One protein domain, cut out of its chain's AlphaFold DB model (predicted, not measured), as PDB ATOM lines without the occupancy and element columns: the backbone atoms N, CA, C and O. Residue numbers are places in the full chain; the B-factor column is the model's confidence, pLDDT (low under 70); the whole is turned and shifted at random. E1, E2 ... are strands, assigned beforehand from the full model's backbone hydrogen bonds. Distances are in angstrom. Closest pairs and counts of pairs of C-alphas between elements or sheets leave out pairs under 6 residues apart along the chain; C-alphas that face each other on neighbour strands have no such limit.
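What this domain is: This is residues 480 to 638 of the 694 residues of the protein "DUF4178 domain-containing protein" of Acidobacteria bacterium (UniProt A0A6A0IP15). Two antiparallel sheets stand face to face as a sandwich, the larger, E2 E8 E4 E5 E6, curled like part of a barrel over the smaller, E1 E9 E3 E7. From this body a long loop, residues 493 to 529, sticks out, and so does the tip of the E5 E6 hairpin, residues 587 to 592. The 159 printed residues hold no named helix and nine strands, E1 to E9 in order: all strand. The whole is only just loose, close to extended, with a radius of gyration of the C-alphas of 22.5 A, and spans 70 by 53 by 34 A.

Where its parts are: E1, residues 480 to 487, begins at C-alpha 480 (201.049, 243.646, 367.029). E2 is 539 to 541, E3 545 to 552, E4 558 to 568 with 32.5 A, and E5 574 to 588 with 44.8 A. E6 is 591 to 597, E7 599 to 607, and E8 610 to 620 with 31.5 A. E9, residues 628 to 635, ends at C-alpha 635 (198.624, 249.067, 364.276).

How they stand to each other: E4, E5 and E6 form a meander, each strand the antiparallel neighbour of the one before; N 562 and O 579 are 2.8 A apart, N 584 and O 595 2.9 A. E8 pairs with E4, N 619 to O 561 at 2.7 A, and with edge strand E2, N 539 to O 612 at 2.8 A. In the other sheet E9 has neighbours E1, N 486 to O 629 at 2.8 A, and E3, N 548 to O 634 at 2.8 A; E3 pairs with E7, N 549 to O 602 at 2.8 A. E6 runs on into E7 at 23 degrees. Between the sheets, the closest C-alphas of E3 and E5 are Leu 551 and Leu 579, 6.3 A.

The domain as a whole: C-alphas 510 and 590 are farthest apart, 76.3 A. The printed part has no cut. The link E1 to E2 is long, 51 residues; pLDDT is under 70 at residues 490 to 531.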
ATOM      1  N   VAL A 480     200.142 244.315 367.957       88.00
ATOM      2  CA  VAL A 480     201.049 243.646 367.029       88.00
ATOM      3  C   VAL A 480     200.161 242.865 366.069       88.00
ATOM      4  O   VAL A 480     199.442 241.967 366.497       88.00
ATOM      5  N   VAL A 481     200.137 243.282 364.807       90.44
ATOM      6  CA  VAL A 481     199.340 242.626 363.756       90.44
ATOM      7  C   VAL A 481     200.168 241.608 362.986       90.44
ATOM      8  O   VAL A 481     199.610 240.688 362.403       90.44
ATOM      9  N   PHE A 482     201.493 241.754 363.024       91.94
ATOM     10  CA  PHE A 482     202.434 240.824 362.426       91.94
ATOM     11  C   PHE A 482     203.768 240.876 363.169       91.94
ATOM     12  O   PHE A 482     204.226 241.950 363.577       91.94
ATOM     13  N   THR A 483     204.381 239.712 363.345       93.69
ATOM     14  CA  THR A 483     205.748 239.566 363.836       93.69
ATOM     15  C   THR A 483     206.331 238.316 363.194       93.69
ATOM     16  O   THR A 483     205.736 237.246 363.290       93.69
ATOM     17  N   GLN A 484     207.467 238.448 362.520       92.56
ATOM     18  CA  GLN A 484     208.180 237.309 361.954       92.56
ATOM     19  C   GLN A 484     209.673 237.513 362.148       92.56
ATOM     20  O   GLN A 484     210.215 238.573 361.827       92.56
ATOM     21  N   THR A 485     210.322 236.482 362.674       92.75
ATOM     22  CA  THR A 485     211.776 236.383 362.705       92.75
ATOM     23  C   THR A 485     212.205 235.563 361.505       92.75
ATOM     24  O   THR A 485     211.724 234.449 361.303       92.75
ATOM     25  N   VAL A 486     213.081 236.134 360.694       90.12
ATOM     26  CA  VAL A 486     213.621 235.504 359.498       90.12
ATOM     27  C   VAL A 486     215.063 235.118 359.779       90.12
ATOM     28  O   VAL A 486     215.867 235.963 360.177       90.12
ATOM     29  N   ASP A 487     215.373 233.842 359.571       88.19
ATOM     30  CA  ASP A 487     216.733 233.317 359.612       88.19
ATOM     31  C   ASP A 487     217.425 233.598 358.272       88.19
ATOM     32  O   ASP A 487     217.034 233.079 357.221       88.19
ATOM     33  N   LEU A 488     218.439 234.462 358.305       84.31
ATOM     34  CA  LEU A 488     219.181 234.864 357.112       84.31
ATOM     35  C   LEU A 488     220.195 233.799 356.676       84.31
ATOM     36  O   LEU A 488     220.524 233.730 355.489       84.31
ATOM     37  N   ALA A 489     220.661 232.947 357.595       72.75
ATOM     38  CA  ALA A 489     221.546 231.829 357.280       72.75
ATOM     39  C   ALA A 489     220.790 230.738 356.507       72.75
ATOM     40  O   ALA A 489     221.318 230.194 355.536       72.75
ATOM     41  N   ALA A 490     219.525 230.490 356.860       68.69
ATOM     42  CA  ALA A 490     218.648 229.572 356.132       68.69
ATOM     43  C   ALA A 490     218.349 230.042 354.693       68.69
ATOM     44  O   ALA A 490     218.282 229.224 353.779       68.69
ATOM     45  N   LEU A 491     218.227 231.356 354.466       68.19
ATOM     46  CA  LEU A 491     218.038 231.947 353.130       68.19
ATOM     47  C   LEU A 491     219.320 231.985 352.287       68.19
ATOM     48  O   LEU A 491     219.262 232.238 351.086       68.19
ATOM     49  N   ALA A 492     220.484 231.779 352.903       59.66
ATOM     50  CA  ALA A 492     221.776 231.719 352.229       59.66
ATOM     51  C   ALA A 492     222.225 230.291 351.865       59.66
ATOM     52  O   ALA A 492     223.264 230.144 351.225       59.66
ATOM     53  N   ALA A 493     221.462 229.254 352.238       53.16
ATOM     54  CA  ALA A 493     221.767 227.865 351.902       53.16
ATOM     55  C   ALA A 493     221.321 227.513 350.460       53.16
ATOM     56  O   ALA A 493     220.193 227.839 350.080       53.16
ATOM     57  N   PRO A 494     222.152 226.829 349.647       50.62
ATOM     58  CA  PRO A 494     221.774 226.421 348.293       50.62
ATOM     59  C   PRO A 494     220.601 225.425 348.320       50.62
ATOM     60  O   PRO A 494     220.617 224.458 349.087       50.62
ATOM     61  N   ARG A 495     219.573 225.641 347.482       44.66
ATOM     62  CA  ARG A 495     218.444 224.698 347.347       44.66
ATOM     63  C   ARG A 495     218.926 223.361 346.750       44.66
ATOM     64  O   ARG A 495     219.777 223.379 345.862       44.66
ATOM     65  N   PRO A 496     218.370 222.206 347.169       46.25
ATOM     66  CA  PRO A 496     218.627 220.941 346.490       46.25
ATOM     67  C   PRO A 496     218.104 220.993 345.049       46.25
ATOM     68  O   PRO A 496     216.999 221.476 344.795       46.25
ATOM     69  N   THR A 497     218.913 220.506 344.107       43.28
ATOM     70  CA  THR A 497     218.586 220.447 342.678       43.28
ATOM     71  C   THR A 497     217.339 219.584 342.435       43.28
ATOM     72  O   THR A 497     217.262 218.476 342.975       43.28
ATOM     73  N   PRO A 498     216.362 220.040 341.624       50.59
ATOM     74  CA  PRO A 498     215.255 219.186 341.209       50.59
ATOM     75  C   PRO A 498     215.769 218.000 340.368       50.59
ATOM     76  O   PRO A 498     216.812 218.119 339.717       50.59
ATOM     77  N   PRO A 499     215.079 216.842 340.394       51.09
ATOM     78  CA  PRO A 499     215.476 215.671 339.619       51.09
ATOM     79  C   PRO A 499     215.412 215.963 338.110       51.09
ATOM     80  O   PRO A 499     214.568 216.753 337.684       51.09
ATOM     81  N   PRO A 500     216.287 215.345 337.296       51.06
ATOM     82  CA  PRO A 500     216.367 215.629 335.868       51.06
ATOM     83  C   PRO A 500     215.064 215.252 335.149       51.06
ATOM     84  O   PRO A 500     214.592 214.118 335.256       51.06
ATOM     85  N   GLU A 501     214.493 216.211 334.414       47.53
ATOM     86  CA  GLU A 501     213.433 215.965 333.432       47.53
ATOM     87  C   GLU A 501     213.953 215.079 332.283       47.53
ATOM     88  O   GLU A 501     215.144 215.122 331.957       47.53
ATOM     89  N   PRO A 502     213.088 214.248 331.670       47.59
ATOM     90  CA  PRO A 502     213.480 213.373 330.577       47.59
ATOM     91  C   PRO A 502     213.893 214.158 329.325       47.59
ATOM     92  O   PRO A 502     213.304 215.172 328.961       47.59
ATOM     93  N   ASP A 503     214.919 213.610 328.685       51.56
ATOM     94  CA  ASP A 503     215.695 214.107 327.553       51.56
ATOM     95  C   ASP A 503     214.880 214.787 326.429       51.56
ATOM     96  O   ASP A 503     214.213 214.139 325.614       51.56
ATOM     97  N   ALA A 504     214.978 216.118 326.367       52.69
ATOM     98  CA  ALA A 504     214.389 216.956 325.327       52.69
ATOM     99  C   ALA A 504     215.070 216.790 323.946       52.69
ATOM    100  O   ALA A 504     214.475 217.170 322.931       52.69
ATOM    101  N   ASP A 505     216.249 216.150 323.861       51.31
ATOM    102  CA  ASP A 505     216.933 215.877 322.585       51.31
ATOM    103  C   ASP A 505     216.269 214.742 321.781       51.31
ATOM    104  O   ASP A 505     216.515 214.597 320.577       51.31
ATOM    105  N   ALA A 506     215.356 213.978 322.393       48.31
ATOM    106  CA  ALA A 506     214.513 213.017 321.684       48.31
ATOM    107  C   ALA A 506     213.358 213.686 320.906       48.31
ATOM    108  O   ALA A 506     212.913 213.137 319.895       48.31
ATOM    109  N   LEU A 507     212.895 214.875 321.322       45.91
ATOM    110  CA  LEU A 507     211.770 215.586 320.688       45.91
ATOM    111  C   LEU A 507     212.212 216.547 319.567       45.91
ATOM    112  O   LEU A 507     211.448 216.815 318.640       45.91
ATOM    113  N   LEU A 508     213.458 217.026 319.606       50.88
ATOM    114  CA  LEU A 508     214.012 217.993 318.645       50.88
ATOM    115  C   LEU A 508     214.549 217.373 317.340       50.88
ATOM    116  O   LEU A 508     214.961 218.099 316.438       50.88
ATOM    117  N   ARG A 509     214.490 216.043 317.175       49.75
ATOM    118  CA  ARG A 509     214.829 215.365 315.904       49.75
ATOM    119  C   ARG A 509     213.678 215.286 314.891       49.75
ATOM    120  O   ARG A 509     213.886 214.739 313.811       49.75
ATOM    121  N   GLN A 510     212.483 215.799 315.205       49.25
ATOM    122  CA  GLN A 510     211.291 215.588 314.367       49.25
ATOM    123  C   GLN A 510     210.753 216.792 313.589       49.25
ATOM    124  O   GLN A 510     209.840 216.594 312.792       49.25
ATOM    125  N   LEU A 511     211.295 218.004 313.722       46.53
ATOM    126  CA  LEU A 511     210.815 219.143 312.931       46.53
ATOM    127  C   LEU A 511     211.986 219.993 312.443       46.53
ATOM    128  O   LEU A 511     212.722 220.588 313.224       46.53
ATOM    129  N   GLY A 512     212.170 219.958 311.126       37.78
ATOM    130  CA  GLY A 512     213.239 220.629 310.411       37.78
ATOM    131  C   GLY A 512     213.029 222.129 310.226       37.78
ATOM    132  O   GLY A 512     211.928 222.654 310.349       37.78
ATOM    133  N   GLU A 513     214.160 222.745 309.892       42.12
ATOM    134  CA  GLU A 513     214.359 223.878 308.985       42.12
ATOM    135  C   GLU A 513     213.430 225.096 309.102       42.12
ATOM    136  O   GLU A 513     212.287 225.092 308.655       42.12
ATOM    137  N   GLY A 514     214.022 226.227 309.506       35.00
ATOM    138  CA  GLY A 514     213.600 227.518 308.965       35.00
ATOM    139  C   GLY A 514     213.898 228.739 309.827       35.00
ATOM    140  O   GLY A 514     213.183 229.009 310.780       35.00
ATOM    141  N   GLY A 515     214.866 229.543 309.378       34.94
ATOM    142  CA  GLY A 515     214.783 231.008 309.444       34.94
ATOM    143  C   GLY A 515     215.250 231.679 310.734       34.94
ATOM    144  O   GLY A 515     214.520 231.758 311.713       34.94
ATOM    145  N   GLY A 516     216.459 232.240 310.701       33.78
ATOM    146  CA  GLY A 516     216.994 233.073 311.776       33.78
ATOM    147  C   GLY A 516     216.532 234.528 311.741       33.78
ATOM    148  O   GLY A 516     215.997 234.984 310.738       33.78
ATOM    149  N   VAL A 517     216.859 235.268 312.805       31.20
ATOM    150  CA  VAL A 517     217.170 236.707 312.777       31.20
ATOM    151  C   VAL A 517     218.224 236.997 313.853       31.20
ATOM    152  O   VAL A 517     218.120 236.543 314.988       31.20
ATOM    153  N   GLN A 518     219.247 237.752 313.451       31.94
ATOM    154  CA  GLN A 518     220.299 238.337 314.280       31.94
ATOM    155  C   GLN A 518     219.843 239.681 314.868       31.94
ATOM    156  O   GLN A 518     219.317 240.496 314.116       31.94
ATOM    157  N   THR A 519     220.206 239.982 316.119       28.56
ATOM    158  CA  THR A 519     220.789 241.286 316.502       28.56
ATOM    159  C   THR A 519     221.765 241.123 317.673       28.56
ATOM    160  O   THR A 519     221.568 240.318 318.578       28.56
ATOM    161  N   SER A 520     222.866 241.870 317.568       29.61
ATOM    162  CA  SER A 520     224.104 241.818 318.359       29.61
ATOM    163  C   SER A 520     224.065 242.731 319.609       29.61
ATOM    164  O   SER A 520     223.144 243.537 319.742       29.61
ATOM    165  N   PRO A 521     225.059 242.633 320.518       38.03
ATOM    166  CA  PRO A 521     224.925 242.909 321.946       38.03
ATOM    167  C   PRO A 521     225.416 244.298 322.370       38.03
ATOM    168  O   PRO A 521     226.300 244.893 321.755       38.03
ATOM    169  N   SER A 522     224.928 244.773 323.514       28.91
ATOM    170  CA  SER A 522     225.620 245.782 324.319       28.91
ATOM    171  C   SER A 522     225.362 245.529 325.803       28.91
ATOM    172  O   SER A 522     224.265 245.731 326.302       28.91
ATOM    173  N   GLN A 523     226.423 245.029 326.441       31.64
ATOM    174  CA  GLN A 523     226.835 245.224 327.834       31.64
ATOM    175  C   GLN A 523     225.793 245.044 328.950       31.64
ATOM    176  O   GLN A 523     225.048 245.943 329.326       31.64
ATOM    177  N   MET A 524     225.897 243.864 329.560       30.02
ATOM    178  CA  MET A 524     225.502 243.547 330.930       30.02
ATOM    179  C   MET A 524     225.989 244.588 331.956       30.02
ATOM    180  O   MET A 524     227.146 245.013 331.898       30.02
ATOM    181  N   PRO A 525     225.227 244.779 333.040       31.84
ATOM    182  CA  PRO A 525     225.693 244.480 334.379       31.84
ATOM    183  C   PRO A 525     225.281 243.050 334.758       31.84
ATOM    184  O   PRO A 525     224.344 242.484 334.197       31.84
ATOM    185  N   ALA A 526     226.059 242.467 335.666       29.03
ATOM    186  CA  ALA A 526     225.985 241.107 336.192       29.03
ATOM    187  C   ALA A 526     224.558 240.545 336.392       29.03
ATOM    188  O   ALA A 526     223.639 241.301 336.710       29.03
ATOM    189  N   PRO A 527     224.364 239.217 336.250       31.58
ATOM    190  CA  PRO A 527     223.070 238.608 336.512       31.58
ATOM    191  C   PRO A 527     222.687 238.857 337.972       31.58
ATOM    192  O   PRO A 527     223.539 238.797 338.861       31.58
ATOM    193  N   ALA A 528     221.406 239.173 338.169       33.12
ATOM    194  CA  ALA A 528     220.753 239.353 339.454       33.12
ATOM    195  C   ALA A 528     221.296 238.357 340.487       33.12
ATOM    196  O   ALA A 528     221.240 237.143 340.277       33.12
ATOM    197  N   GLY A 529     221.836 238.878 341.594       36.84
ATOM    198  CA  GLY A 529     221.998 238.062 342.789       36.84
ATOM    199  C   GLY A 529     220.629 237.478 343.116       36.84
ATOM    200  O   GLY A 529     219.655 238.226 343.121       36.84
ATOM    201  N   GLU A 530     220.555 236.157 343.286       46.50
ATOM    202  CA  GLU A 530     219.321 235.426 343.587       46.50
ATOM    203  C   GLU A 530     218.461 236.218 344.580       46.50
ATOM    204  O   GLU A 530     218.855 236.406 345.734       46.50
ATOM    205  N   GLU A 531     217.311 236.719 344.119       54.38
ATOM    206  CA  GLU A 531     216.375 237.491 344.934       54.38
ATOM    207  C   GLU A 531     215.889 236.600 346.084       54.38
ATOM    208  O   GLU A 531     215.050 235.708 345.916       54.38
ATOM    209  N   LYS A 532     216.453 236.806 347.279       72.00
ATOM    210  CA  LYS A 532     216.065 236.094 348.500       72.00
ATOM    211  C   LYS A 532     214.755 236.673 349.018       72.00
ATOM    212  O   LYS A 532     214.726 237.358 350.028       72.00
ATOM    213  N   MET A 533     213.664 236.414 348.308       82.25
ATOM    214  CA  MET A 533     212.332 236.878 348.679       82.25
ATOM    215  C   MET A 533     211.745 236.017 349.807       82.25
ATOM    216  O   MET A 533     211.676 234.790 349.711       82.25
ATOM    217  N   VAL A 534     211.256 236.674 350.854       88.69
ATOM    218  CA  VAL A 534     210.491 236.075 351.951       88.69
ATOM    219  C   VAL A 534     209.069 236.608 351.890       88.69
ATOM    220  O   VAL A 534     208.842 237.808 352.019       88.69
ATOM    221  N   LEU A 535     208.097 235.718 351.708       90.25
ATOM    222  CA  LEU A 535     206.679 236.067 351.746       90.25
ATOM    223  C   LEU A 535     206.074 235.590 353.069       90.25
ATOM    224  O   LEU A 535     206.257 234.435 353.453       90.25
ATOM    225  N   SER A 536     205.372 236.476 353.770       92.50
ATOM    226  CA  SER A 536     204.669 236.115 355.000       92.50
ATOM    227  C   SER A 536     203.421 235.273 354.728       92.50
ATOM    228  O   SER A 536     202.824 235.346 353.654       92.50
ATOM    229  N   GLU A 537     202.938 234.569 355.751       91.62
ATOM    230  CA  GLU A 537     201.543 234.116 355.758       91.62
ATOM    231  C   GLU A 537     200.584 235.326 355.799       91.62
ATOM    232  O   GLU A 537     200.961 236.387 356.322       91.62
ATOM    233  N   PRO A 538     199.352 235.207 355.265       92.56
ATOM    234  CA  PRO A 538     198.363 236.279 355.337       92.56
ATOM    235  C   PRO A 538     197.993 236.638 356.782       92.56
ATOM    236  O   PRO A 538     197.650 235.774 357.589       92.56
ATOM    237  N   PHE A 539     197.983 237.931 357.106       93.62
ATOM    238  CA  PHE A 539     197.572 238.458 358.411       93.62
ATOM    239  C   PHE A 539     196.490 239.536 358.274       93.62
ATOM    240  O   PHE A 539     196.295 240.143 357.220       93.62
ATOM    241  N   ARG A 540     195.735 239.773 359.355       91.56
ATOM    242  CA  ARG A 540     194.619 240.734 359.372       91.56
ATOM    243  C   ARG A 540     194.995 242.030 360.072       91.56
ATOM    244  O   ARG A 540     195.487 242.029 361.200       91.56
ATOM    245  N   ILE A 541     194.661 243.143 359.428       91.25
ATOM    246  CA  ILE A 541     194.650 244.471 360.035       91.25
ATOM    247  C   ILE A 541     193.190 244.829 360.322       91.25
ATOM    248  O   ILE A 541     192.405 245.085 359.412       91.25
ATOM    249  N   ASP A 542     192.820 244.836 361.602       85.88
ATOM    250  CA  ASP A 542     191.419 244.994 362.028       85.88
ATOM    251  C   ASP A 542     190.930 246.452 362.018       85.88
ATOM    252  O   ASP A 542     189.725 246.712 362.028       85.88
ATOM    253  N   TRP A 543     191.854 247.416 362.006       83.06
ATOM    254  CA  TRP A 543     191.549 248.841 362.097       83.06
ATOM    255  C   TRP A 543     192.278 249.640 361.022       83.06
ATOM    256  O   TRP A 543     193.496 249.527 360.881       83.06
ATOM    257  N   SER A 544     191.526 250.478 360.304       86.75
ATOM    258  CA  SER A 544     192.081 251.403 359.321       86.75
ATOM    259  C   SER A 544     192.829 252.537 360.022       86.75
ATOM    260  O   SER A 544     192.223 253.285 360.788       86.75
ATOM    261  N   GLY A 545     194.111 252.729 359.725       87.69
ATOM    262  CA  GLY A 545     194.877 253.831 360.302       87.69
ATOM    263  C   GLY A 545     196.376 253.720 360.086       87.69
ATOM    264  O   GLY A 545     196.826 253.334 359.013       87.69
ATOM    265  N   ASN A 546     197.187 254.152 361.049       89.44
ATOM    266  CA  ASN A 546     198.637 254.088 360.889       89.44
ATOM    267  C   ASN A 546     199.202 252.720 361.287       89.44
ATOM    268  O   ASN A 546     198.761 252.117 362.266       89.44
ATOM    269  N   LEU A 547     200.240 252.299 360.566       91.56
ATOM    270  CA  LEU A 547     200.991 251.078 360.829       91.56
ATOM    271  C   LEU A 547     202.459 251.441 361.062       91.56
ATOM    272  O   LEU A 547     203.069 252.114 360.236       91.56
ATOM    273  N   GLU A 548     203.003 251.056 362.209       93.12
ATOM    274  CA  GLU A 548     204.434 251.122 362.509       93.12
ATOM    275  C   GLU A 548     205.079 249.820 362.048       93.12
ATOM    276  O   GLU A 548     204.673 248.756 362.510       93.12
ATOM    277  N   ALA A 549     206.067 249.905 361.163       94.00
ATOM    278  CA  ALA A 549     206.931 248.793 360.806       94.00
ATOM    279  C   ALA A 549     208.274 248.974 361.502       94.00
ATOM    280  O   ALA A 549     208.889 250.034 361.387       94.00
ATOM    281  N   ARG A 550     208.717 247.961 362.240       94.94
ATOM    282  CA  ARG A 550     209.974 247.971 362.981       94.94
ATOM    283  C   ARG A 550     210.829 246.788 362.555       94.94
ATOM    284  O   ARG A 550     210.383 245.649 362.649       94.94
ATOM    285  N   LEU A 551     212.055 247.093 362.152       95.56
ATOM    286  CA  LEU A 551     213.116 246.131 361.903       95.56
ATOM    287  C   LEU A 551     214.023 246.091 363.134       95.56
ATOM    288  O   LEU A 551     214.377 247.137 363.692       95.56
ATOM    289  N   SER A 552     214.380 244.893 363.574       95.50
ATOM    290  CA  SER A 552     215.383 244.674 364.612       95.50
ATOM    291  C   SER A 552     216.297 243.540 364.183       95.50
ATOM    292  O   SER A 552     215.811 242.457 363.873       95.50
ATOM    293  N   ALA A 553     217.606 243.761 364.185       93.38
ATOM    294  CA  ALA A 553     218.579 242.715 363.898       93.38
ATOM    295  C   ALA A 553     219.792 242.864 364.830       93.38
ATOM    296  O   ALA A 553     220.160 243.985 365.184       93.38
ATOM    297  N   PRO A 554     220.438 241.761 365.243       92.56
ATOM    298  CA  PRO A 554     221.667 241.797 366.023       92.56
ATOM    299  C   PRO A 554     222.857 242.131 365.109       92.56
ATOM    300  O   PRO A 554     223.793 241.347 364.986       92.56
ATOM    301  N   THR A 555     222.797 243.266 364.410       90.56
ATOM    302  CA  THR A 555     223.893 243.747 363.566       90.56
ATOM    303  C   THR A 555     225.067 244.161 364.436       90.56
ATOM    304  O   THR A 555     224.878 244.773 365.490       90.56
ATOM    305  N   ASP A 556     226.272 243.803 364.017       91.50
ATOM    306  CA  ASP A 556     227.498 244.102 364.745       91.50
ATOM    307  C   ASP A 556     228.661 244.195 363.766       91.50
ATOM    308  O   ASP A 556     229.034 243.204 363.142       91.50
ATOM    309  N   ASN A 557     229.153 245.417 363.555       91.19
ATOM    310  CA  ASN A 557     230.003 245.764 362.417       91.19
ATOM    311  C   ASN A 557     229.456 245.221 361.082       91.19
ATOM    312  O   ASN A 557     230.192 244.726 360.225       91.19
ATOM    313  N   SER A 558     228.133 245.303 360.930       91.81
ATOM    314  CA  SER A 558     227.379 244.799 359.787       91.81
ATOM    315  C   SER A 558     226.065 245.554 359.606       91.81
ATOM    316  O   SER A 558     225.675 246.388 360.433       91.81
ATOM    317  N   TRP A 559     225.367 245.248 358.515       91.81
ATOM    318  CA  TRP A 559     224.079 245.834 358.183       91.81
ATOM    319  C   TRP A 559     223.143 244.805 357.541       91.81
ATOM    320  O   TRP A 559     223.577 243.819 356.944       91.81
ATOM    321  N   VAL A 560     221.845 245.059 357.668       92.38
ATOM    322  CA  VAL A 560     220.793 244.414 356.883       92.38
ATOM    323  C   VAL A 560     219.766 245.467 356.490       92.38
ATOM    324  O   VAL A 560     219.210 246.164 357.344       92.38
ATOM    325  N   PHE A 561     219.525 245.591 355.192       92.50
ATOM    326  CA  PHE A 561     218.427 246.362 354.632       92.50
ATOM    327  C   PHE A 561     217.304 245.401 354.265       92.50
ATOM    328  O   PHE A 561     217.558 244.292 353.820       92.50
ATOM    329  N   VAL A 562     216.056 245.788 354.481       94.25
ATOM    330  CA  VAL A 562     214.892 244.998 354.085       94.25
ATOM    331  C   VAL A 562     213.968 245.911 353.300       94.25
ATOM    332  O   VAL A 562     213.354 246.813 353.882       94.25
ATOM    333  N   ALA A 563     213.869 245.671 351.993       94.56
ATOM    334  CA  ALA A 563     212.792 246.207 351.173       94.56
ATOM    335  C   ALA A 563     211.537 245.372 351.437       94.56
ATOM    336  O   ALA A 563     211.591 244.146 351.435       94.56
ATOM    337  N   ALA A 564     210.412 246.009 351.742       94.62
ATOM    338  CA  ALA A 564     209.188 245.305 352.074       94.62
ATOM    339  C   ALA A 564     207.970 245.907 351.376       94.62
ATOM    340  O   ALA A 564     207.777 247.122 351.381       94.62
ATOM    341  N   ASP A 565     207.109 245.041 350.849       95.69
ATOM    342  CA  ASP A 565     205.839 245.403 350.233       95.69
ATOM    343  C   ASP A 565     204.683 244.861 351.056       95.69
ATOM    344  O   ASP A 565     204.503 243.651 351.211       95.69
ATOM    345  N   LEU A 566     203.869 245.778 351.573       95.81
ATOM    346  CA  LEU A 566     202.605 245.455 352.213       95.81
ATOM    347  C   LEU A 566     201.510 245.405 351.143       95.81
ATOM    348  O   LEU A 566     201.133 246.447 350.604       95.81
ATOM    349  N   ILE A 567     200.994 244.212 350.853       95.44
ATOM    350  CA  ILE A 567     200.052 243.962 349.754       95.44
ATOM    351  C   ILE A 567     198.678 243.639 350.340       95.44
ATOM    352  O   ILE A 567     198.552 242.702 351.127       95.44
ATOM    353  N   ASN A 568     197.648 244.407 349.979       94.56
ATOM    354  CA  ASN A 568     196.261 244.114 350.347       94.56
ATOM    355  C   ASN A 568     195.696 243.025 349.420       94.56
ATOM    356  O   ASN A 568     195.614 243.231 348.210       94.56
ATOM    357  N   GLU A 569     195.269 241.889 349.973       93.00
ATOM    358  CA  GLU A 569     194.763 240.757 349.177       93.00
ATOM    359  C   GLU A 569     193.410 241.037 348.506       93.00
ATOM    360  O   GLU A 569     193.066 240.412 347.506       93.00
ATOM    361  N   GLU A 570     192.619 241.952 349.061       90.19
ATOM    362  CA  GLU A 570     191.263 242.246 348.593       90.19
ATOM    363  C   GLU A 570     191.259 243.327 347.508       90.19
ATOM    364  O   GLU A 570     190.474 243.250 346.564       90.19
ATOM    365  N   THR A 571     192.125 244.337 347.631       89.88
ATOM    366  CA  THR A 571     192.181 245.475 346.696       89.88
ATOM    367  C   THR A 571     193.350 245.404 345.718       89.88
ATOM    368  O   THR A 571     193.345 246.131 344.726       89.88
ATOM    369  N   GLY A 572     194.365 244.581 345.996       88.56
ATOM    370  CA  GLY A 572     195.626 244.551 345.251       88.56
ATOM    371  C   GLY A 572     196.526 245.769 345.494       88.56
ATOM    372  O   GLY A 572     197.540 245.922 344.819       88.56
ATOM    373  N   GLU A 573     196.177 246.656 346.431       92.06
ATOM    374  CA  GLU A 573     196.979 247.841 346.742       92.06
ATOM    375  C   GLU A 573     198.315 247.435 347.383       92.06
ATOM    376  O   GLU A 573     198.335 246.754 348.411       92.06
ATOM    377  N   VAL A 574     199.423 247.892 346.795       93.19
ATOM    378  CA  VAL A 574     200.786 247.631 347.276       93.19
ATOM    379  C   VAL A 574     201.367 248.891 347.905       93.19
ATOM    380  O   VAL A 574     201.313 249.975 347.323       93.19
ATOM    381  N   ARG A 575     201.945 248.754 349.102       94.00
ATOM    382  CA  ARG A 575     202.660 249.832 349.796       94.00
ATOM    383  C   ARG A 575     204.064 249.394 350.179       94.00
ATOM    384  O   ARG A 575     204.239 248.645 351.138       94.00
ATOM    385  N   SER A 576     205.038 249.924 349.454       94.00
ATOM    386  CA  SER A 576     206.459 249.636 349.636       94.00
ATOM    387  C   SER A 576     207.092 250.505 350.723       94.00
ATOM    388  O   SER A 576     206.789 251.697 350.847       94.00
ATOM    389  N   PHE A 577     207.995 249.931 351.512       95.06
ATOM    390  CA  PHE A 577     208.839 250.637 352.472       95.06
ATOM    391  C   PHE A 577     210.166 249.901 352.678       95.06
ATOM    392  O   PHE A 577     210.239 248.689 352.545       95.06
ATOM    393  N   GLY A 578     211.219 250.640 353.031       93.50
ATOM    394  CA  GLY A 578     212.538 250.078 353.330       93.50
ATOM    395  C   GLY A 578     212.969 250.392 354.758       93.50
ATOM    396  O   GLY A 578     212.698 251.484 355.271       93.50
ATOM    397  N   LEU A 579     213.639 249.446 355.407       94.62
ATOM    398  CA  LEU A 579     214.232 249.616 356.733       94.62
ATOM    399  C   LEU A 579     215.646 249.044 356.750       94.62
ATOM    400  O   LEU A 579     215.877 247.974 356.208       94.62
ATOM    401  N   GLN A 580     216.568 249.732 357.422       94.12
ATOM    402  CA  GLN A 580     217.935 249.257 357.641       94.12
ATOM    403  C   GLN A 580     218.207 249.130 359.135       94.12
ATOM    404  O   GLN A 580     217.879 250.047 359.895       94.12
ATOM    405  N   SER A 581     218.798 248.007 359.530       93.75
ATOM    406  CA  SER A 581     219.515 247.846 360.791       93.75
ATOM    407  C   SER A 581     220.999 247.852 360.469       93.75
ATOM    408  O   SER A 581     221.445 247.074 359.632       93.75
ATOM    409  N   ASP A 582     221.752 248.722 361.114       92.88
ATOM    410  CA  ASP A 582     223.181 248.896 360.913       92.88
ATOM    411  C   ASP A 582     223.814 249.311 362.232       92.88
ATOM    412  O   ASP A 582     223.311 250.194 362.917       92.88
ATOM    413  N   TYR A 583     224.877 248.637 362.650       93.75
ATOM    414  CA  TYR A 583     225.573 249.009 363.878       93.75
ATOM    415  C   TYR A 583     227.056 248.739 363.723       93.75
ATOM    416  O   TYR A 583     227.449 247.606 363.445       93.75
ATOM    417  N   TYR A 584     227.859 249.774 363.936       92.44
ATOM    418  CA  TYR A 584     229.308 249.734 363.820       92.44
ATOM    419  C   TYR A 584     229.939 250.285 365.086       92.44
ATOM    420  O   TYR A 584     229.421 251.218 365.697       92.44
ATOM    421  N   HIS A 585     231.055 249.700 365.496       92.62
ATOM    422  CA  HIS A 585     231.827 250.179 366.629       92.62
ATOM    423  C   HIS A 585     233.298 249.804 366.468       92.62
ATOM    424  O   HIS A 585     233.637 248.764 365.895       92.62
ATOM    425  N   GLY A 586     234.181 250.630 367.018       92.25
ATOM    426  CA  GLY A 586     235.619 250.439 366.897       92.25
ATOM    427  C   GLY A 586     236.411 251.317 367.855       92.25
ATOM    428  O   GLY A 586     235.849 252.065 368.653       92.25
ATOM    429  N   VAL A 587     237.733 251.196 367.776       91.31
ATOM    430  CA  VAL A 587     238.679 252.076 368.464       91.31
ATOM    431  C   VAL A 587     239.600 252.653 367.403       91.31
ATOM    432  O   VAL A 587     240.227 251.892 366.668       91.31
ATOM    433  N   ASP A 588     239.670 253.976 367.321       85.75
ATOM    434  CA  ASP A 588     240.602 254.686 366.446       85.75
ATOM    435  C   ASP A 588     241.309 255.781 367.251       85.75
ATOM    436  O   ASP A 588     240.706 256.408 368.119       85.75
ATOM    437  N   GLY A 589     242.618 255.945 367.061       80.81
ATOM    438  CA  GLY A 589     243.420 256.917 367.821       80.81
ATOM    439  C   GLY A 589     243.422 256.759 369.356       80.81
ATOM    440  O   GLY A 589     243.904 257.650 370.047       80.81
ATOM    441  N   GLY A 590     242.912 255.647 369.902       85.75
ATOM    442  CA  GLY A 590     242.736 255.431 371.347       85.75
ATOM    443  C   GLY A 590     241.343 255.786 371.887       85.75
ATOM    444  O   GLY A 590     241.078 255.541 373.062       85.75
ATOM    445  N   GLU A 591     240.438 256.291 371.046       73.94
ATOM    446  CA  GLU A 591     239.060 256.622 371.410       73.94
ATOM    447  C   GLU A 591     238.081 255.573 370.867       73.94
ATOM    448  O   GLU A 591     238.170 255.135 369.717       73.94
ATOM    449  N   SER A 592     237.138 255.139 371.709       88.88
ATOM    450  CA  SER A 592     236.071 254.218 371.314       88.88
ATOM    451  C   SER A 592     234.915 254.972 370.663       88.88
ATOM    452  O   SER A 592     234.394 255.916 371.260       88.88
ATOM    453  N   TRP A 593     234.448 254.507 369.507       92.75
ATOM    454  CA  TRP A 593     233.289 255.065 368.808       92.75
ATOM    455  C   TRP A 593     232.236 253.988 368.515       92.75
ATOM    456  O   TRP A 593     232.539 252.794 368.440       92.75
ATOM    457  N   SER A 594     230.985 254.418 368.342       90.75
ATOM    458  CA  SER A 594     229.878 253.579 367.869       90.75
ATOM    459  C   SER A 594     228.895 254.400 367.036       90.75
ATOM    460  O   SER A 594     228.573 255.524 367.420       90.75
ATOM    461  N   GLU A 595     228.377 253.830 365.952       90.06
ATOM    462  CA  GLU A 595     227.444 254.469 365.022       90.06
ATOM    463  C   GLU A 595     226.340 253.493 364.580       90.06
ATOM    464  O   GLU A 595     226.541 252.279 364.517       90.06
ATOM    465  N   GLY A 596     225.162 254.033 364.259       90.19
ATOM    466  CA  GLY A 596     224.018 253.272 363.754       90.19
ATOM    467  C   GLY A 596     223.023 252.842 364.836       90.19
ATOM    468  O   GLY A 596     223.093 253.244 365.999       90.19
ATOM    469  N   SER A 597     222.036 252.042 364.438       90.75
ATOM    470  CA  SER A 597     221.053 251.439 365.333       90.75
ATOM    471  C   SER A 597     220.713 250.013 364.909       90.75
ATOM    472  O   SER A 597     220.305 249.754 363.779       90.75
ATOM    473  N   ARG A 598     220.730 249.097 365.883       93.00
ATOM    474  CA  ARG A 598     220.245 247.710 365.735       93.00
ATOM    475  C   ARG A 598     218.727 247.601 365.537       93.00
ATOM    476  O   ARG A 598     218.182 246.512 365.361       93.00
ATOM    477  N   SER A 599     218.004 248.717 365.646       92.69
ATOM    478  CA  SER A 599     216.563 248.744 365.431       92.69
ATOM    479  C   SER A 599     216.086 250.060 364.832       92.69
ATOM    480  O   SER A 599     216.430 251.143 365.308       92.69
ATOM    481  N   ARG A 600     215.231 249.967 363.812       92.44
ATOM    482  CA  ARG A 600     214.692 251.125 363.097       92.44
ATOM    483  C   ARG A 600     213.209 250.947 362.828       92.44
ATOM    484  O   ARG A 600     212.741 249.836 362.595       92.44
ATOM    485  N   SER A 601     212.466 252.047 362.865       92.62
ATOM    486  CA  SER A 601     211.026 252.057 362.612       92.62
ATOM    487  C   SER A 601     210.655 253.036 361.507       92.62
ATOM    488  O   SER A 601     211.167 254.154 361.472       92.62
ATOM    489  N   THR A 602     209.702 252.651 360.668       92.19
ATOM    490  CA  THR A 602     209.026 253.519 359.702       92.19
ATOM    491  C   THR A 602     207.522 253.424 359.905       92.19
ATOM    492  O   THR A 602     207.024 252.512 360.568       92.19
ATOM    493  N   TYR A 603     206.775 254.385 359.372       91.75
ATOM    494  CA  TYR A 603     205.338 254.430 359.577       91.75
ATOM    495  C   TYR A 603     204.570 254.656 358.283       91.75
ATOM    496  O   TYR A 603     204.624 255.732 357.683       91.75
ATOM    497  N   LEU A 604     203.711 253.700 357.959       91.50
ATOM    498  CA  LEU A 604     202.733 253.815 356.891       91.50
ATOM    499  C   LEU A 604     201.506 254.580 357.410       91.50
ATOM    500  O   LEU A 604     201.037 254.375 358.536       91.50
ATOM    501  N   SER A 605     201.007 255.528 356.617       88.12
ATOM    502  CA  SER A 605     199.831 256.341 356.958       88.12
ATOM    503  C   SER A 605     198.596 255.802 356.242       88.12
ATOM    504  O   SER A 605     198.685 255.525 355.057       88.12
ATOM    505  N   GLN A 606     197.447 255.719 356.921       86.44
ATOM    506  CA  GLN A 606     196.161 255.332 356.311       86.44
ATOM    507  C   GLN A 606     196.183 253.964 355.603       86.44
ATOM    508  O   GLN A 606     195.803 253.861 354.442       86.44
ATOM    509  N   VAL A 607     196.644 252.921 356.288       91.06
ATOM    510  CA  VAL A 607     196.492 251.526 355.858       91.06
ATOM    511  C   VAL A 607     195.045 251.097 356.146       91.06
ATOM    512  O   VAL A 607     194.642 251.166 357.312       91.06
ATOM    513  N   PRO A 608     194.240 250.725 355.133       91.12
ATOM    514  CA  PRO A 608     192.875 250.242 355.342       91.12
ATOM    515  C   PRO A 608     192.810 248.969 356.198       91.12
ATOM    516  O   PRO A 608     193.762 248.197 356.272       91.12
ATOM    517  N   LYS A 609     191.664 248.722 356.836       91.69
ATOM    518  CA  LYS A 609     191.363 247.400 357.400       91.69
ATOM    519  C   LYS A 609     191.272 246.372 356.266       91.69
ATOM    520  O   LYS A 609     190.701 246.678 355.221       91.69
ATOM    521  N   GLY A 610     191.789 245.168 356.477       92.38
ATOM    522  CA  GLY A 610     191.804 244.124 355.451       92.38
ATOM    523  C   GLY A 610     192.768 242.985 355.763       92.38
ATOM    524  O   GLY A 610     193.380 242.945 356.838       92.38
ATOM    525  N   ARG A 611     192.888 242.051 354.818       94.31
ATOM    526  CA  ARG A 611     193.917 241.008 354.820       94.31
ATOM    527  C   ARG A 611     195.119 241.431 353.993       94.31
ATOM    528  O   ARG A 611     194.967 242.008 352.919       94.31
ATOM    529  N   TYR A 612     196.296 241.147 354.531       95.38
ATOM    530  CA  TYR A 612     197.563 241.576 353.978       95.38
ATOM    531  C   TYR A 612     198.571 240.438 353.980       95.38
ATOM    532  O   TYR A 612     198.610 239.635 354.911       95.38
ATOM    533  N   VAL A 613     199.434 240.434 352.973       95.62
ATOM    534  CA  VAL A 613     200.692 239.687 352.965       95.62
ATOM    535  C   VAL A 613     201.847 240.678 352.902       95.62
ATOM    536  O   VAL A 613     201.739 241.740 352.281       95.62
ATOM    537  N   LEU A 614     202.935 240.355 353.596       95.62
ATOM    538  CA  LEU A 614     204.158 241.142 353.600       95.62
ATOM    539  C   LEU A 614     205.218 240.392 352.800       95.62
ATOM    540  O   LEU A 614     205.680 239.326 353.208       95.62
ATOM    541  N   ARG A 615     205.605 240.961 351.662       94.81
ATOM    542  CA  ARG A 615     206.793 240.536 350.923       94.81
ATOM    543  C   ARG A 615     207.993 241.279 351.491       94.81
ATOM    544  O   ARG A 615     207.908 242.484 351.689       94.81
ATOM    545  N   MET A 616     209.076 240.572 351.779       94.75
ATOM    546  CA  MET A 616     210.317 241.114 352.327       94.75
ATOM    547  C   MET A 616     211.498 240.612 351.507       94.75
ATOM    548  O   MET A 616     211.627 239.417 351.256       94.75
ATOM    549  N   GLU A 617     212.379 241.523 351.141       93.31
ATOM    550  CA  GLU A 617     213.568 241.291 350.333       93.31
ATOM    551  C   GLU A 617     214.765 241.830 351.133       93.31
ATOM    552  O   GLU A 617     215.050 243.031 351.110       93.31
ATOM    553  N   PRO A 618     215.392 240.981 351.974       92.19
ATOM    554  CA  PRO A 618     216.585 241.347 352.718       92.19
ATOM    555  C   PRO A 618     217.824 241.432 351.819       92.19
ATOM    556  O   PRO A 618     218.149 240.505 351.080       92.19
ATOM    557  N   GLU A 619     218.581 242.505 351.999       89.69
ATOM    558  CA  GLU A 619     219.900 242.751 351.431       89.69
ATOM    559  C   GLU A 619     220.927 242.875 352.561       89.69
ATOM    560  O   GLU A 619     220.680 243.505 353.593       89.69
ATOM    561  N   PHE A 620     222.086 242.245 352.383       88.19
ATOM    562  CA  PHE A 620     223.166 242.223 353.368       88.19
ATOM    563  C   PHE A 620     224.499 241.877 352.697       88.19
ATOM    564  O   PHE A 620     224.536 241.269 351.625       88.19
ATOM    565  N   GLU A 621     225.611 242.219 353.348       84.25
ATOM    566  CA  GLU A 621     226.944 241.844 352.873       84.25
ATOM    567  C   GLU A 621     227.186 240.332 353.042       84.25
ATOM    568  O   GLU A 621     227.011 239.759 354.125       84.25
ATOM    569  N   ALA A 622     227.603 239.669 351.959       77.06
ATOM    570  CA  ALA A 622     227.892 238.239 351.964       77.06
ATOM    571  C   ALA A 622     228.980 237.897 353.000       77.06
ATOM    572  O   ALA A 622     230.050 238.499 353.023       77.06
ATOM    573  N   GLY A 623     228.702 236.924 353.874       76.19
ATOM    574  CA  GLY A 623     229.624 236.495 354.934       76.19
ATOM    575  C   GLY A 623     229.631 237.363 356.201       76.19
ATOM    576  O   GLY A 623     230.251 236.960 357.181       76.19
ATOM    577  N   LYS A 624     228.922 238.501 356.223       82.00
ATOM    578  CA  LYS A 624     228.771 239.372 357.410       82.00
ATOM    579  C   LYS A 624     227.314 239.597 357.829       82.00
ATOM    580  O   LYS A 624     227.033 240.455 358.663       82.00
ATOM    581  N   ALA A 625     226.384 238.844 357.244       79.31
ATOM    582  CA  ALA A 625     224.965 238.930 357.564       79.31
ATOM    583  C   ALA A 625     224.717 238.682 359.066       79.31
ATOM    584  O   ALA A 625     225.308 237.757 359.631       79.31
ATOM    585  N   PRO A 626     223.824 239.445 359.722       86.00
ATOM    586  CA  PRO A 626     223.351 239.064 361.047       86.00
ATOM    587  C   PRO A 626     222.618 237.715 360.970       86.00
ATOM    588  O   PRO A 626     222.063 237.362 359.933       86.00
ATOM    589  N   ALA A 627     222.577 236.958 362.070       86.50
ATOM    590  CA  ALA A 627     221.949 235.630 362.071       86.50
ATOM    591  C   ALA A 627     220.451 235.680 361.703       86.50
ATOM    592  O   ALA A 627     219.940 234.832 360.976       86.50
ATOM    593  N   THR A 628     219.747 236.701 362.191       91.50
ATOM    594  CA  THR A 628     218.302 236.854 362.009       91.50
ATOM    595  C   THR A 628     217.916 238.321 361.904       91.50
ATOM    596  O   THR A 628     218.594 239.172 362.478       91.50
ATOM    597  N   PHE A 629     216.761 238.617 361.319       93.12
ATOM    598  CA  PHE A 629     216.062 239.877 361.573       93.12
ATOM    599  C   PHE A 629     214.619 239.626 362.019       93.12
ATOM    600  O   PHE A 629     213.976 238.680 361.572       93.12
ATOM    601  N   GLU A 630     214.101 240.470 362.908       95.38
ATOM    602  CA  GLU A 630     212.685 240.529 363.273       95.38
ATOM    603  C   GLU A 630     212.033 241.696 362.531       95.38
ATOM    604  O   GLU A 630     212.438 242.852 362.694       95.38
ATOM    605  N   MET A 631     210.999 241.391 361.748       95.12
ATOM    606  CA  MET A 631     210.076 242.382 361.209       95.12
ATOM    607  C   MET A 631     208.794 242.371 362.036       95.12
ATOM    608  O   MET A 631     208.110 241.348 362.141       95.12
ATOM    609  N   ARG A 632     208.440 243.524 362.605       95.06
ATOM    610  CA  ARG A 632     207.260 243.682 363.457       95.06
ATOM    611  C   ARG A 632     206.381 244.822 362.974       95.06
ATOM    612  O   ARG A 632     206.834 245.961 362.885       95.06
ATOM    613  N   LEU A 633     205.102 244.534 362.733       93.44
ATOM    614  CA  LEU A 633     204.098 245.530 362.364       93.44
ATOM    615  C   LEU A 633     203.123 245.764 363.524       93.44
ATOM    616  O   LEU A 633     202.521 244.825 364.060       93.44
ATOM    617  N   ARG A 634     202.935 247.028 363.913       91.81
ATOM    618  CA  ARG A 634     202.013 247.448 364.980       91.81
ATOM    619  C   ARG A 634     200.994 248.447 364.458       91.81
ATOM    620  O   ARG A 634     201.361 249.482 363.905       91.81
ATOM    621  N   SER A 635     199.713 248.166 364.669       89.12
ATOM    622  CA  SER A 635     198.624 249.067 364.276       89.12
ATOM    623  C   SER A 635     198.274 250.058 365.394       89.12
ATOM    624  O   SER A 635     198.287 249.710 366.579       89.12
ATOM    625  N   GLY A 636     197.962 251.303 365.011       83.06
ATOM    626  CA  GLY A 636     197.441 252.341 365.908       83.06
ATOM    627  C   GLY A 636     198.466 252.917 366.888       83.06
ATOM    628  O   GLY A 636     198.137 253.165 368.047       83.06
ATOM    629  N   VAL A 637     199.719 253.094 366.452       85.12
ATOM    630  CA  VAL A 637     200.814 253.612 367.295       85.12
ATOM    631  C   VAL A 637     200.854 255.150 367.275       85.12
ATOM    632  O   VAL A 637     201.081 255.729 366.210       85.12
ATOM    633  N   PRO A 638     200.681 255.858 368.408       84.06
ATOM    634  CA  PRO A 638     200.809 257.315 368.434       84.06
ATOM    635  C   PRO A 638     202.237 257.765 368.099       84.06
ATOM    636  O   PRO A 638     203.206 257.244 368.649       84.06
TER     637      PRO A 638